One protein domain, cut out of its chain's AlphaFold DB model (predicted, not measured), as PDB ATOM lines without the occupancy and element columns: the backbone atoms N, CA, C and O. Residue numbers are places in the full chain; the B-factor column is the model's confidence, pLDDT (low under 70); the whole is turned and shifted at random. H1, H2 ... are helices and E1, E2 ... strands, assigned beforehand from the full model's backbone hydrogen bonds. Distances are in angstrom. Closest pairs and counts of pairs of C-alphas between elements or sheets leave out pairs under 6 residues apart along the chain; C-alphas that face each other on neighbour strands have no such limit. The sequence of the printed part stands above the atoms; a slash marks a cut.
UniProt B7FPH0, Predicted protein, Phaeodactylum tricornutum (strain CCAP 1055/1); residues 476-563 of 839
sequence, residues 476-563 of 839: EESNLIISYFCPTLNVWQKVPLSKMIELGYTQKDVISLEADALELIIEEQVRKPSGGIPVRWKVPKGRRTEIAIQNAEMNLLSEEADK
ATOM      1  N   GLU A 476      48.680  42.854  -1.436       85.25
ATOM      2  CA  GLU A 476      48.605  43.769  -2.590       85.25
ATOM      3  C   GLU A 476      47.238  43.716  -3.304       85.25
ATOM      4  O   GLU A 476      46.708  44.759  -3.696       85.25
ATOM      5  N   GLU A 477      46.610  42.535  -3.431       86.00
ATOM      6  CA  GLU A 477      45.272  42.417  -4.039       86.00
ATOM      7  C   GLU A 477      44.165  43.078  -3.190       86.00
ATOM      8  O   GLU A 477      43.119  43.450  -3.729       86.00
ATOM      9  N   SER A 478      44.383  43.271  -1.883       86.25
ATOM     10  CA  SER A 478      43.392  43.887  -0.987       86.25
ATOM     11  C   SER A 478      43.201  45.393  -1.228       86.25
ATOM     12  O   SER A 478      42.090  45.900  -1.065       86.25
ATOM     13  N   ASN A 479      44.243  46.081  -1.715       93.75
ATOM     14  CA  ASN A 479      44.258  47.523  -2.002       93.75
ATOM     15  C   ASN A 479      43.688  47.892  -3.388       93.75
ATOM     16  O   ASN A 479      43.772  49.046  -3.821       93.75
ATOM     17  N   LEU A 480      43.107  46.932  -4.113       96.81
ATOM     18  CA  LEU A 480      42.440  47.178  -5.391       96.81
ATOM     19  C   LEU A 480      40.984  47.616  -5.173       96.81
ATOM     20  O   LEU A 480      40.215  46.959  -4.475       96.81
ATOM     21  N   ILE A 481      40.579  48.706  -5.823       97.44
ATOM     22  CA  ILE A 481      39.202  49.209  -5.860       97.44
ATOM     23  C   ILE A 481      38.577  48.850  -7.208       97.44
ATOM     24  O   ILE A 481      39.155  49.093  -8.268       97.44
ATOM     25  N   ILE A 482      37.370  48.295  -7.160       97.75
ATOM     26  CA  ILE A 482      36.499  48.086  -8.312       97.75
ATOM     27  C   ILE A 482      35.607  49.321  -8.446       97.75
ATOM     28  O   ILE A 482      34.826  49.624  -7.546       97.75
ATOM     29  N   SER A 483      35.705  50.013  -9.576       97.69
ATOM     30  CA  SER A 483      34.838  51.134  -9.939       97.69
ATOM     31  C   SER A 483      33.856  50.651 -11.006       97.69
ATOM     32  O   SER A 483      34.291  50.240 -12.085       97.69
ATOM     33  N   TYR A 484      32.551  50.671 -10.729       97.69
ATOM     34  CA  TYR A 484      31.523  50.187 -11.659       97.69
ATOM     35  C   TYR A 484      30.311  51.117 -11.730       97.69
ATOM     36  O   TYR A 484      29.982  51.801 -10.761       97.69
ATOM     37  N   PHE A 485      29.648  51.156 -12.885       97.12
ATOM     38  CA  PHE A 485      28.398  51.896 -13.044       97.12
ATOM     39  C   PHE A 485      27.226  51.082 -12.478       97.12
ATOM     40  O   PHE A 485      27.016  49.944 -12.883       97.12
ATOM     41  N   CYS A 486      26.469  51.658 -11.548       96.44
ATOM     42  CA  CYS A 486      25.276  51.060 -10.953       96.44
ATOM     43  C   CYS A 486      24.032  51.558 -11.717       96.44
ATOM     44  O   CYS A 486      23.665  52.730 -11.571       96.44
ATOM     45  N   PRO A 487      23.383  50.733 -12.567       88.44
ATOM     46  CA  PRO A 487      22.256  51.166 -13.396       88.44
ATOM     47  C   PRO A 487      20.962  51.452 -12.622       88.44
ATOM     48  O   PRO A 487      20.092  52.131 -13.167       88.44
ATOM     49  N   THR A 488      20.807  50.966 -11.383       90.88
ATOM     50  CA  THR A 488      19.625  51.261 -10.550       90.88
ATOM     51  C   THR A 488      19.678  52.673  -9.964       90.88
ATOM     52  O   THR A 488      18.685  53.395 -10.028       90.88
ATOM     53  N   LEU A 489      20.849  53.091  -9.467       92.75
ATOM     54  CA  LEU A 489      21.097  54.435  -8.930       92.75
ATOM     55  C   LEU A 489      21.564  55.442  -9.996       92.75
ATOM     56  O   LEU A 489      21.558  56.641  -9.741       92.75
ATOM     57  N   ASN A 490      21.976  54.975 -11.182       94.12
ATOM     58  CA  ASN A 490      22.582  55.783 -12.251       94.12
ATOM     59  C   ASN A 490      23.871  56.516 -11.791       94.12
ATOM     60  O   ASN A 490      24.160  57.636 -12.211       94.12
ATOM     61  N   VAL A 491      24.662  55.877 -10.919       96.62
ATOM     62  CA  VAL A 491      25.861  56.443 -10.265       96.62
ATOM     63  C   VAL A 491      27.036  55.462 -10.353       96.62
ATOM     64  O   VAL A 491      26.845  54.249 -10.380       96.62
ATOM     65  N   TRP A 492      28.273  55.968 -10.394       96.75
ATOM     66  CA  TRP A 492      29.477  55.137 -10.282       96.75
ATOM     67  C   TRP A 492      29.764  54.779  -8.819       96.75
ATOM     68  O   TRP A 492      30.022  55.663  -8.006       96.75
ATOM     69  N   GLN A 493      29.769  53.488  -8.493       97.62
ATOM     70  CA  GLN A 493      30.146  52.983  -7.174       97.62
ATOM     71  C   GLN A 493      31.614  52.532  -7.145       97.62
ATOM     72  O   GLN A 493      32.113  51.940  -8.104       97.62
ATOM     73  N   LYS A 494      32.287  52.763  -6.009       97.50
ATOM     74  CA  LYS A 494      33.632  52.257  -5.688       97.50
ATOM     75  C   LYS A 494      33.524  51.184  -4.597       97.50
ATOM     76  O   LYS A 494      33.004  51.467  -3.521       97.50
ATOM     77  N   VAL A 495      34.014  49.966  -4.843       97.44
ATOM     78  CA  VAL A 495      33.941  48.833  -3.897       97.44
ATOM     79  C   VAL A 495      35.289  48.097  -3.825       97.44
ATOM     80  O   VAL A 495      35.844  47.771  -4.873       97.44
ATOM     81  N   PRO A 496      35.842  47.803  -2.629       97.62
ATOM     82  CA  PRO A 496      37.097  47.057  -2.496       97.62
ATOM     83  C   PRO A 496      37.043  45.649  -3.106       97.62
ATOM     84  O   PRO A 496      36.071  44.914  -2.912       97.62
ATOM     85  N   LEU A 497      38.118  45.237  -3.785       97.31
ATOM     86  CA  LEU A 497      38.263  43.899  -4.365       97.31
ATOM     87  C   LEU A 497      38.282  42.804  -3.287       97.31
ATOM     88  O   LEU A 497      37.785  41.708  -3.542       97.31
ATOM     89  N   SER A 498      38.765  43.113  -2.080       97.06
ATOM     90  CA  SER A 498      38.726  42.222  -0.909       97.06
ATOM     91  C   SER A 498      37.333  41.628  -0.666       97.06
ATOM     92  O   SER A 498      37.207  40.408  -0.578       97.06
ATOM     93  N   LYS A 499      36.268  42.443  -0.713       97.44
ATOM     94  CA  LYS A 499      34.874  41.973  -0.578       97.44
ATOM     95  C   LYS A 499      34.485  40.946  -1.652       97.44
ATOM     96  O   LYS A 499      33.771  39.987  -1.373       97.44
ATOM     97  N   MET A 500      34.976  41.102  -2.882       97.94
ATOM     98  CA  MET A 500      34.721  40.134  -3.956       97.94
ATOM     99  C   MET A 500      35.550  38.853  -3.793       97.94
ATOM    100  O   MET A 500      35.045  37.767  -4.092       97.94
ATOM    101  N   ILE A 501      36.775  38.956  -3.266       97.38
ATOM    102  CA  ILE A 501      37.636  37.812  -2.924       97.38
ATOM    103  C   ILE A 501      37.025  36.996  -1.771       97.38
ATOM    104  O   ILE A 501      36.972  35.770  -1.864       97.38
ATOM    105  N   GLU A 502      36.468  37.647  -0.744       97.00
ATOM    106  CA  GLU A 502      35.711  37.008   0.350       97.00
ATOM    107  C   GLU A 502      34.478  36.239  -0.156       97.00
ATOM    108  O   GLU A 502      34.181  35.132   0.307       97.00
ATOM    109  N   LEU A 503      33.790  36.778  -1.169       98.00
ATOM    110  CA  LEU A 503      32.705  36.096  -1.881       98.00
ATOM    111  C   LEU A 503      33.201  35.016  -2.872       98.00
ATOM    112  O   LEU A 503      32.389  34.306  -3.475       98.00
ATOM    113  N   GLY A 504      34.516  34.834  -3.016       97.94
ATOM    114  CA  GLY A 504      35.162  33.788  -3.814       97.94
ATOM    115  C   GLY A 504      35.423  34.145  -5.283       97.94
ATOM    116  O   GLY A 504      35.792  33.262  -6.064       97.94
ATOM    117  N   TYR A 505      35.224  35.400  -5.689       98.25
ATOM    118  CA  TYR A 505      35.502  35.887  -7.042       98.25
ATOM    119  C   TYR A 505      36.946  36.384  -7.151       98.25
ATOM    120  O   TYR A 505      37.398  37.211  -6.371       98.25
ATOM    121  N   THR A 506      37.671  35.905  -8.161       97.44
ATOM    122  CA  THR A 506      39.006  36.424  -8.493       97.44
ATOM    123  C   THR A 506      38.891  37.724  -9.288       97.44
ATOM    124  O   THR A 506      37.883  37.954  -9.957       97.44
ATOM    125  N   GLN A 507      39.956  38.527  -9.345       97.19
ATOM    126  CA  GLN A 507      40.024  39.719 -10.208       97.19
ATOM    127  C   GLN A 507      39.594  39.431 -11.670       97.19
ATOM    128  O   GLN A 507      38.885  40.219 -12.298       97.19
ATOM    129  N   LYS A 508      39.949  38.250 -12.202       97.00
ATOM    130  CA  LYS A 508      39.577  37.783 -13.554       97.00
ATOM    131  C   LYS A 508      38.100  37.403 -13.685       97.00
ATOM    132  O   LYS A 508      37.552  37.498 -14.780       97.00
ATOM    133  N   ASP A 509      37.467  36.964 -12.597       97.69
ATOM    134  CA  ASP A 509      36.017  36.784 -12.548       97.69
ATOM    135  C   ASP A 509      35.328  38.155 -12.604       97.69
ATOM    136  O   ASP A 509      34.478  38.351 -13.472       97.69
ATOM    137  N   VAL A 510      35.753  39.110 -11.763       97.69
ATOM    138  CA  VAL A 510      35.183  40.470 -11.664       97.69
ATOM    139  C   VAL A 510      35.237  41.220 -12.997       97.69
ATOM    140  O   VAL A 510      34.208  41.699 -13.459       97.69
ATOM    141  N   ILE A 511      36.389  41.238 -13.678       97.00
ATOM    142  CA  ILE A 511      36.536  41.868 -15.010       97.00
ATOM    143  C   ILE A 511      35.613  41.219 -16.062       97.00
ATOM    144  O   ILE A 511      35.306  41.827 -17.084       97.00
ATOM    145  N   SER A 512      35.163  39.978 -15.843       97.25
ATOM    146  CA  SER A 512      34.238  39.299 -16.754       97.25
ATOM    147  C   SER A 512      32.757  39.529 -16.443       97.25
ATOM    148  O   SER A 512      31.939  39.159 -17.285       97.25
ATOM    149  N   LEU A 513      32.409  40.099 -15.280       98.00
ATOM    150  CA  LEU A 513      31.023  40.333 -14.865       98.00
ATOM    151  C   LEU A 513      30.361  41.474 -15.649       98.00
ATOM    152  O   LEU A 513      31.021  42.397 -16.118       98.00
ATOM    153  N   GLU A 514      29.041  41.394 -15.791       97.50
ATOM    154  CA  GLU A 514      28.171  42.501 -16.212       97.50
ATOM    155  C   GLU A 514      27.810  43.367 -14.991       97.50
ATOM    156  O   GLU A 514      27.783  42.858 -13.871       97.50
ATOM    157  N   ALA A 515      27.572  44.669 -15.183       97.31
ATOM    158  CA  ALA A 515      27.420  45.624 -14.080       97.31
ATOM    159  C   ALA A 515      26.245  45.267 -13.149       97.31
ATOM    160  O   ALA A 515      26.444  45.114 -11.946       97.31
ATOM    161  N   ASP A 516      25.074  44.979 -13.725       97.25
ATOM    162  CA  ASP A 516      23.871  44.465 -13.055       97.25
ATOM    163  C   ASP A 516      24.156  43.214 -12.197       97.25
ATOM    164  O   ASP A 516      23.535  42.986 -11.161       97.25
ATOM    165  N   ALA A 517      25.087  42.363 -12.644       97.69
ATOM    166  CA  ALA A 517      25.456  41.143 -11.935       97.69
ATOM    167  C   ALA A 517      26.457  41.412 -10.805       97.69
ATOM    168  O   ALA A 517      26.395  40.735  -9.782       97.69
ATOM    169  N   LEU A 518      27.366  42.378 -10.977       97.94
ATOM    170  CA  LEU A 518      28.275  42.824  -9.922       97.94
ATOM    171  C   LEU A 518      27.498  43.494  -8.778       97.94
ATOM    172  O   LEU A 518      27.728  43.142  -7.624       97.94
ATOM    173  N   GLU A 519      26.540  44.365  -9.106       97.25
ATOM    174  CA  GLU A 519      25.623  45.001  -8.150       97.25
ATOM    175  C   GLU A 519      24.899  43.948  -7.295       97.25
ATOM    176  O   GLU A 519      25.066  43.917  -6.077       97.25
ATOM    177  N   LEU A 520      24.208  43.001  -7.942       97.62
ATOM    178  CA  LEU A 520      23.478  41.923  -7.266       97.62
ATOM    179  C   LEU A 520      24.385  41.048  -6.379       97.62
ATOM    180  O   LEU A 520      23.973  40.618  -5.305       97.62
ATOM    181  N   ILE A 521      25.623  40.770  -6.807       98.19
ATOM    182  CA  ILE A 521      26.582  39.988  -6.007       98.19
ATOM    183  C   ILE A 521      26.998  40.745  -4.736       98.19
ATOM    184  O   ILE A 521      27.175  40.109  -3.696       98.19
ATOM    185  N   ILE A 522      27.146  42.070  -4.813       97.62
ATOM    186  CA  ILE A 522      27.529  42.930  -3.685       97.62
ATOM    187  C   ILE A 522      26.341  43.145  -2.731       97.62
ATOM    188  O   ILE A 522      26.533  43.089  -1.516       97.62
ATOM    189  N   GLU A 523      25.129  43.334  -3.255       96.94
ATOM    190  CA  GLU A 523      23.903  43.531  -2.471       96.94
ATOM    191  C   GLU A 523      23.457  42.238  -1.763       96.94
ATOM    192  O   GLU A 523      23.438  42.175  -0.535       96.94
ATOM    193  N   GLU A 524      23.177  41.161  -2.510       97.94
ATOM    194  CA  GLU A 524      22.730  39.871  -1.952       97.94
ATOM    195  C   GLU A 524      23.889  39.030  -1.351       97.94
ATOM    196  O   GLU A 524      23.673  37.896  -0.913       97.94
ATOM    197  N   GLN A 525      25.130  39.544  -1.339       98.00
ATOM    198  CA  GLN A 525      26.340  38.849  -0.855       98.00
ATOM    199  C   GLN A 525      26.525  37.451  -1.492       98.00
ATOM    200  O   GLN A 525      26.837  36.447  -0.836       98.00
ATOM    201  N   VAL A 526      26.300  37.361  -2.810       98.06
ATOM    202  CA  VAL A 526      26.150  36.079  -3.516       98.06
ATOM    203  C   VAL A 526      27.498  35.415  -3.771       98.06
ATOM    204  O   VAL A 526      28.135  35.628  -4.805       98.06
ATOM    205  N   ARG A 527      27.910  34.534  -2.854       98.25
ATOM    206  CA  ARG A 527      29.113  33.698  -3.005       98.25
ATOM    207  C   ARG A 527      29.166  32.988  -4.360       98.25
ATOM    208  O   ARG A 527      28.175  32.415  -4.820       98.25
ATOM    209  N   LYS A 528      30.355  32.965  -4.967       98.25
ATOM    210  CA  LYS A 528      30.607  32.376  -6.285       98.25
ATOM    211  C   LYS A 528      30.112  30.922  -6.360       98.25
ATOM    212  O   LYS A 528      30.590  30.074  -5.601       98.25
ATOM    213  N   PRO A 529      29.204  30.581  -7.294       97.50
ATOM    214  CA  PRO A 529      28.716  29.213  -7.434       97.50
ATOM    215  C   PRO A 529      29.832  28.271  -7.908       97.50
ATOM    216  O   PRO A 529      30.665  28.629  -8.741       97.50
ATOM    217  N   SER A 530      29.815  27.027  -7.423       97.38
ATOM    218  CA  SER A 530      30.861  26.020  -7.686       97.38
ATOM    219  C   SER A 530      31.017  25.623  -9.161       97.38
ATOM    220  O   SER A 530      32.080  25.154  -9.558       97.38
ATOM    221  N   GLY A 531      29.997  25.858  -9.995       97.19
ATOM    222  CA  GLY A 531      30.076  25.729 -11.457       97.19
ATOM    223  C   GLY A 531      30.805  26.881 -12.170       97.19
ATOM    224  O   GLY A 531      30.891  26.876 -13.397       97.19
ATOM    225  N   GLY A 532      31.309  27.872 -11.427       96.88
ATOM    226  CA  GLY A 532      31.823  29.135 -11.955       96.88
ATOM    227  C   GLY A 532      30.709  30.123 -12.321       96.88
ATOM    228  O   GLY A 532      29.527  29.781 -12.323       96.88
ATOM    229  N   ILE A 533      31.090  31.370 -12.635       97.81
ATOM    230  CA  ILE A 533      30.135  32.443 -12.966       97.81
ATOM    231  C   ILE A 533      29.175  31.994 -14.098       97.81
ATOM    232  O   ILE A 533      29.659  31.620 -15.178       97.81
ATOM    233  N   PRO A 534      27.843  32.091 -13.904       97.94
ATOM    234  CA  PRO A 534      26.833  31.853 -14.933       97.94
ATOM    235  C   PRO A 534      27.076  32.660 -16.214       97.94
ATOM    236  O   PRO A 534      27.413  33.837 -16.164       97.94
ATOM    237  N   VAL A 535      26.825  32.066 -17.384       97.44
ATOM    238  CA  VAL A 535      27.039  32.744 -18.684       97.44
ATOM    239  C   VAL A 535      26.227  34.043 -18.810       97.44
ATOM    240  O   VAL A 535      26.710  34.996 -19.403       97.44
ATOM    241  N   ARG A 536      25.036  34.101 -18.195       96.69
ATOM    242  CA  ARG A 536      24.154  35.286 -18.147       96.69
ATOM    243  C   ARG A 536      24.656  36.449 -17.278       96.69
ATOM    244  O   ARG A 536      23.973  37.454 -17.205       96.69
ATOM    245  N   TRP A 537      25.740  36.256 -16.531       97.62
ATOM    246  CA  TRP A 537      26.376  37.292 -15.711       97.62
ATOM    247  C   TRP A 537      27.691  37.763 -16.339       97.62
ATOM    248  O   TRP A 537      28.408  38.533 -15.715       97.62
ATOM    249  N   LYS A 538      28.052  37.263 -17.531       97.69
ATOM    250  CA  LYS A 538      29.313  37.590 -18.197       97.69
ATOM    251  C   LYS A 538      29.101  38.540 -19.358       97.69
ATOM    252  O   LYS A 538      28.335  38.217 -20.266       97.69
ATOM    253  N   VAL A 539      29.885  39.615 -19.399       96.19
ATOM    254  CA  VAL A 539      29.886  40.560 -20.522       96.19
ATOM    255  C   VAL A 539      30.187  39.815 -21.834       96.19
ATOM    256  O   VAL A 539      31.225  39.147 -21.954       96.19
ATOM    257  N   PRO A 540      29.303  39.908 -22.849       94.50
ATOM    258  CA  PRO A 540      29.535  39.314 -24.159       94.50
ATOM    259  C   PRO A 540      30.850  39.798 -24.784       94.50
ATOM    260  O   PRO A 540      31.092  40.999 -24.903       94.50
ATOM    261  N   LYS A 541      31.695  38.858 -25.231       92.75
ATOM    262  CA  LYS A 541      33.015  39.155 -25.820       92.75
ATOM    263  C   LYS A 541      32.905  40.193 -26.946       92.75
ATOM    264  O   LYS A 541      32.389  39.884 -28.017       92.75
ATOM    265  N   GLY A 542      33.445  41.389 -26.711       89.44
ATOM    266  CA  GLY A 542      33.430  42.507 -27.661       89.44
ATOM    267  C   GLY A 542      32.562  43.697 -27.240       89.44
ATOM    268  O   GLY A 542      32.722  44.770 -27.819       89.44
ATOM    269  N   ARG A 543      31.710  43.561 -26.213       92.00
ATOM    270  CA  ARG A 543      31.215  44.722 -25.458       92.00
ATOM    271  C   ARG A 543      32.345  45.306 -24.603       92.00
ATOM    272  O   ARG A 543      33.271  44.588 -24.222       92.00
ATOM    273  N   ARG A 544      32.280  46.611 -24.328       87.56
ATOM    274  CA  ARG A 544      33.097  47.234 -23.275       87.56
ATOM    275  C   ARG A 544      32.531  46.822 -21.917       87.56
ATOM    276  O   ARG A 544      31.321  46.678 -21.787       87.56
ATOM    277  N   THR A 545      33.404  46.631 -20.938       89.31
ATOM    278  CA  THR A 545      33.026  46.439 -19.538       89.31
ATOM    279  C   THR A 545      32.798  47.805 -18.899       89.31
ATOM    280  O   THR A 545      33.652  48.682 -19.006       89.31
ATOM    281  N   GLU A 546      31.680  47.981 -18.200       93.88
ATOM    282  CA  GLU A 546      31.380  49.180 -17.389       93.88
ATOM    283  C   GLU A 546      31.947  49.040 -15.961       93.88
ATOM    284  O   GLU A 546      31.427  49.575 -14.987       93.88
ATOM    285  N   ILE A 547      33.040  48.276 -15.867       95.75
ATOM    286  CA  ILE A 547      33.786  47.923 -14.664       95.75
ATOM    287  C   ILE A 547      35.258  48.218 -14.958       95.75
ATOM    288  O   ILE A 547      35.813  47.722 -15.948       95.75
ATOM    289  N   ALA A 548      35.885  48.996 -14.083       96.25
ATOM    290  CA  ALA A 548      37.320  49.226 -14.021       96.25
ATOM    291  C   ALA A 548      37.858  48.725 -12.674       96.25
ATOM    292  O   ALA A 548      37.145  48.729 -11.674       96.25
ATOM    293  N   ILE A 549      39.123  48.306 -12.638       96.12
ATOM    294  CA  ILE A 549      39.832  47.994 -11.390       96.12
ATOM    295  C   ILE A 549      41.067  48.893 -11.330       96.12
ATOM    296  O   ILE A 549      41.786  49.023 -12.321       96.12
ATOM    297  N   GLN A 550      41.262  49.553 -10.191       95.31
ATOM    298  CA  GLN A 550      42.254  50.604  -9.953       95.31
ATOM    299  C   GLN A 550      42.950  50.348  -8.607       95.31
ATOM    300  O   GLN A 550      42.317  49.855  -7.678       95.31
ATOM    301  N   ASN A 551      44.223  50.718  -8.456       92.31
ATOM    302  CA  ASN A 551      44.869  50.732  -7.137       92.31
ATOM    303  C   ASN A 551      44.292  51.893  -6.306       92.31
ATOM    304  O   ASN A 551      44.178  53.006  -6.824       92.31
ATOM    305  N   ALA A 552      43.972  51.664  -5.028       86.88
ATOM    306  CA  ALA A 552      43.449  52.701  -4.131       86.88
ATOM    307  C   ALA A 552      44.372  53.930  -4.054       86.88
ATOM    308  O   ALA A 552      43.918  55.063  -4.198       86.88
ATOM    309  N   GLU A 553      45.679  53.691  -3.929       88.06
ATOM    310  CA  GLU A 553      46.732  54.714  -3.865       88.06
ATOM    311  C   GLU A 553      46.724  55.650  -5.086       88.06
ATOM    312  O   GLU A 553      46.863  56.862  -4.945       88.06
ATOM    313  N   MET A 554      46.485  55.109  -6.286       81.81
ATOM    314  CA  MET A 554      46.409  55.901  -7.521       81.81
ATOM    315  C   MET A 554      45.153  56.779  -7.581       81.81
ATOM    316  O   MET A 554      45.195  57.843  -8.196       81.81
ATOM    317  N   ASN A 555      44.047  56.367  -6.948       82.12
ATOM    318  CA  ASN A 555      42.859  57.217  -6.811       82.12
ATOM    319  C   ASN A 555      43.098  58.339  -5.793       82.12
ATOM    320  O   ASN A 555      42.804  59.485  -6.110       82.12
ATOM    321  N   LEU A 556      43.693  58.040  -4.631       82.38
ATOM    322  CA  LEU A 556      44.039  59.064  -3.635       82.38
ATOM    323  C   LEU A 556      44.967  60.133  -4.229       82.38
ATOM    324  O   LEU A 556      44.666  61.316  -4.133       82.38
ATOM    325  N   LEU A 557      46.030  59.730  -4.932       82.62
ATOM    326  CA  LEU A 557      46.941  60.663  -5.611       82.62
ATOM    327  C   LEU A 557      46.279  61.476  -6.738       82.62
ATOM    328  O   LEU A 557      46.777  62.549  -7.071       82.62
ATOM    329  N   SER A 558      45.182  60.989  -7.326       81.56
ATOM    330  CA  SER A 558      44.422  61.734  -8.343       81.56
ATOM    331  C   SER A 558      43.477  62.750  -7.691       81.56
ATOM    332  O   SER A 558      43.502  63.922  -8.044       81.56
ATOM    333  N   GLU A 559      42.712  62.329  -6.678       83.94
ATOM    334  CA  GLU A 559      41.798  63.206  -5.929       83.94
ATOM    335  C   GLU A 559      42.545  64.297  -5.141       83.94
ATOM    336  O   GLU A 559      42.026  65.398  -4.974       83.94
ATOM    337  N   GLU A 560      43.771  64.026  -4.685       87.25
ATOM    338  CA  GLU A 560      44.658  65.022  -4.074       87.25
ATOM    339  C   GLU A 560      45.159  66.050  -5.106       87.25
ATOM    340  O   GLU A 560      45.203  67.247  -4.824       87.25
ATOM    341  N   ALA A 561      45.494  65.606  -6.324       84.50
ATOM    342  CA  ALA A 561      45.952  66.485  -7.400       84.50
ATOM    343  C   ALA A 561      44.838  67.411  -7.919       84.50
ATOM    344  O   ALA A 561      45.093  68.592  -8.159       84.50
ATOM    345  N   ASP A 562      43.607  66.904  -8.038       82.50
ATOM    346  CA  ASP A 562      42.447  67.703  -8.446       82.50
ATOM    347  C   ASP A 562      42.107  68.781  -7.393       82.50
ATOM    348  O   ASP A 562      41.848  69.931  -7.754       82.50
ATOM    349  N   LYS A 563      42.208  68.465  -6.090       83.69
ATOM    350  CA  LYS A 563      42.078  69.456  -4.998       83.69
ATOM    351  C   LYS A 563      43.197  70.497  -5.032       83.69
ATOM    352  O   LYS A 563      42.923  71.694  -5.039       83.69
TER     353      LYS A 563
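What this domain is: This is residues 476 to 563 of the 839 residues of the protein "Predicted protein" of Phaeodactylum tricornutum (strain CCAP 1055/1) (UniProt B7FPH0). A small antiparallel sheet of three strands forms a wall, with helix H3 over one face of it, H1 on that face but beside the strands, and short H2 next to H1. A long loop, residues 524 to 546, swings out past these helices and returns to the strand E3, while the tip of the last helix, residues 556 to 563 of H4, sticks out as an arm. The 88 printed residues, of mixed class, have four named helices and three named strands, along the chain E1 E2 H1 H2 H3 E3 H4, and the sheet's order is E2 E1 E3. The whole is compact, with a radius of gyration of the C-alphas of 13.4 A, yet elongated, spanning 44 by 27 by 25 A.

How they stand to each other: Start at the inner strand E1, residues 480 to 486. On one side is edge strand E2, residues 491 to 496, its hairpin partner, antiparallel at 154 degrees; N 484 and O 493 are within hydrogen-bond range at 2.9 A. On the other side is edge strand E3, residues 547 to 551, antiparallel at 153 degrees, with N 481 and O 550 at 2.8 A. Look for H3, residues 515 to 523, over E2 and E1 at a height over the sheet of 8.9 A; on the local plane it stands at 59 degrees to E2, only just slantwise to the strands. Its closest C-alphas to E1 are Ala 515 and Phe 485, 6.4 A apart. H1, residues 497 to 502, is on the same face at a height of 5.4 A, over none of the strands. H1 and H3 are close but not clearly touching; their closest C-alphas, Met 500 and Ile 522, are 7.7 A apart. H2, residues 507 to 510, only grazes the sheet and only just touches H1, only at the corner, with 3 pairs of C-alphas within 8 A, the closest being Leu 497 and Gln 507 at 7.4 A. H4, residues 552 to 563, only grazes the sheet with residues 552 to 555, and is apart from H1, H2 and H3. Every O i to N i+4 pair is within hydrogen-bond range in H1, H3 and H4; H2 is too short for one.

Where its parts are: Find C-alpha 480 at (42.440, 47.178, -5.391); from there E1 runs 18.5 A. E2 measures 16.6 A, E3 13.7 A and H3 12.3 A. H4 runs 16.8 A to C-alpha 563 at (42.078, 69.456, -4.998).

The domain as a whole: The C-alphas farthest apart are those of Gly 531 and Lys 563, at 45.8 A. Without residues 556 to 563 the body spans 33 by 27 by 25 A. The printed part has no cut. The link from H3 to E3, 23 residues, is long; the other links are tight. The mean pLDDT of the printed part is 94.3, that of H4 is 84, and no printed residue is under 70.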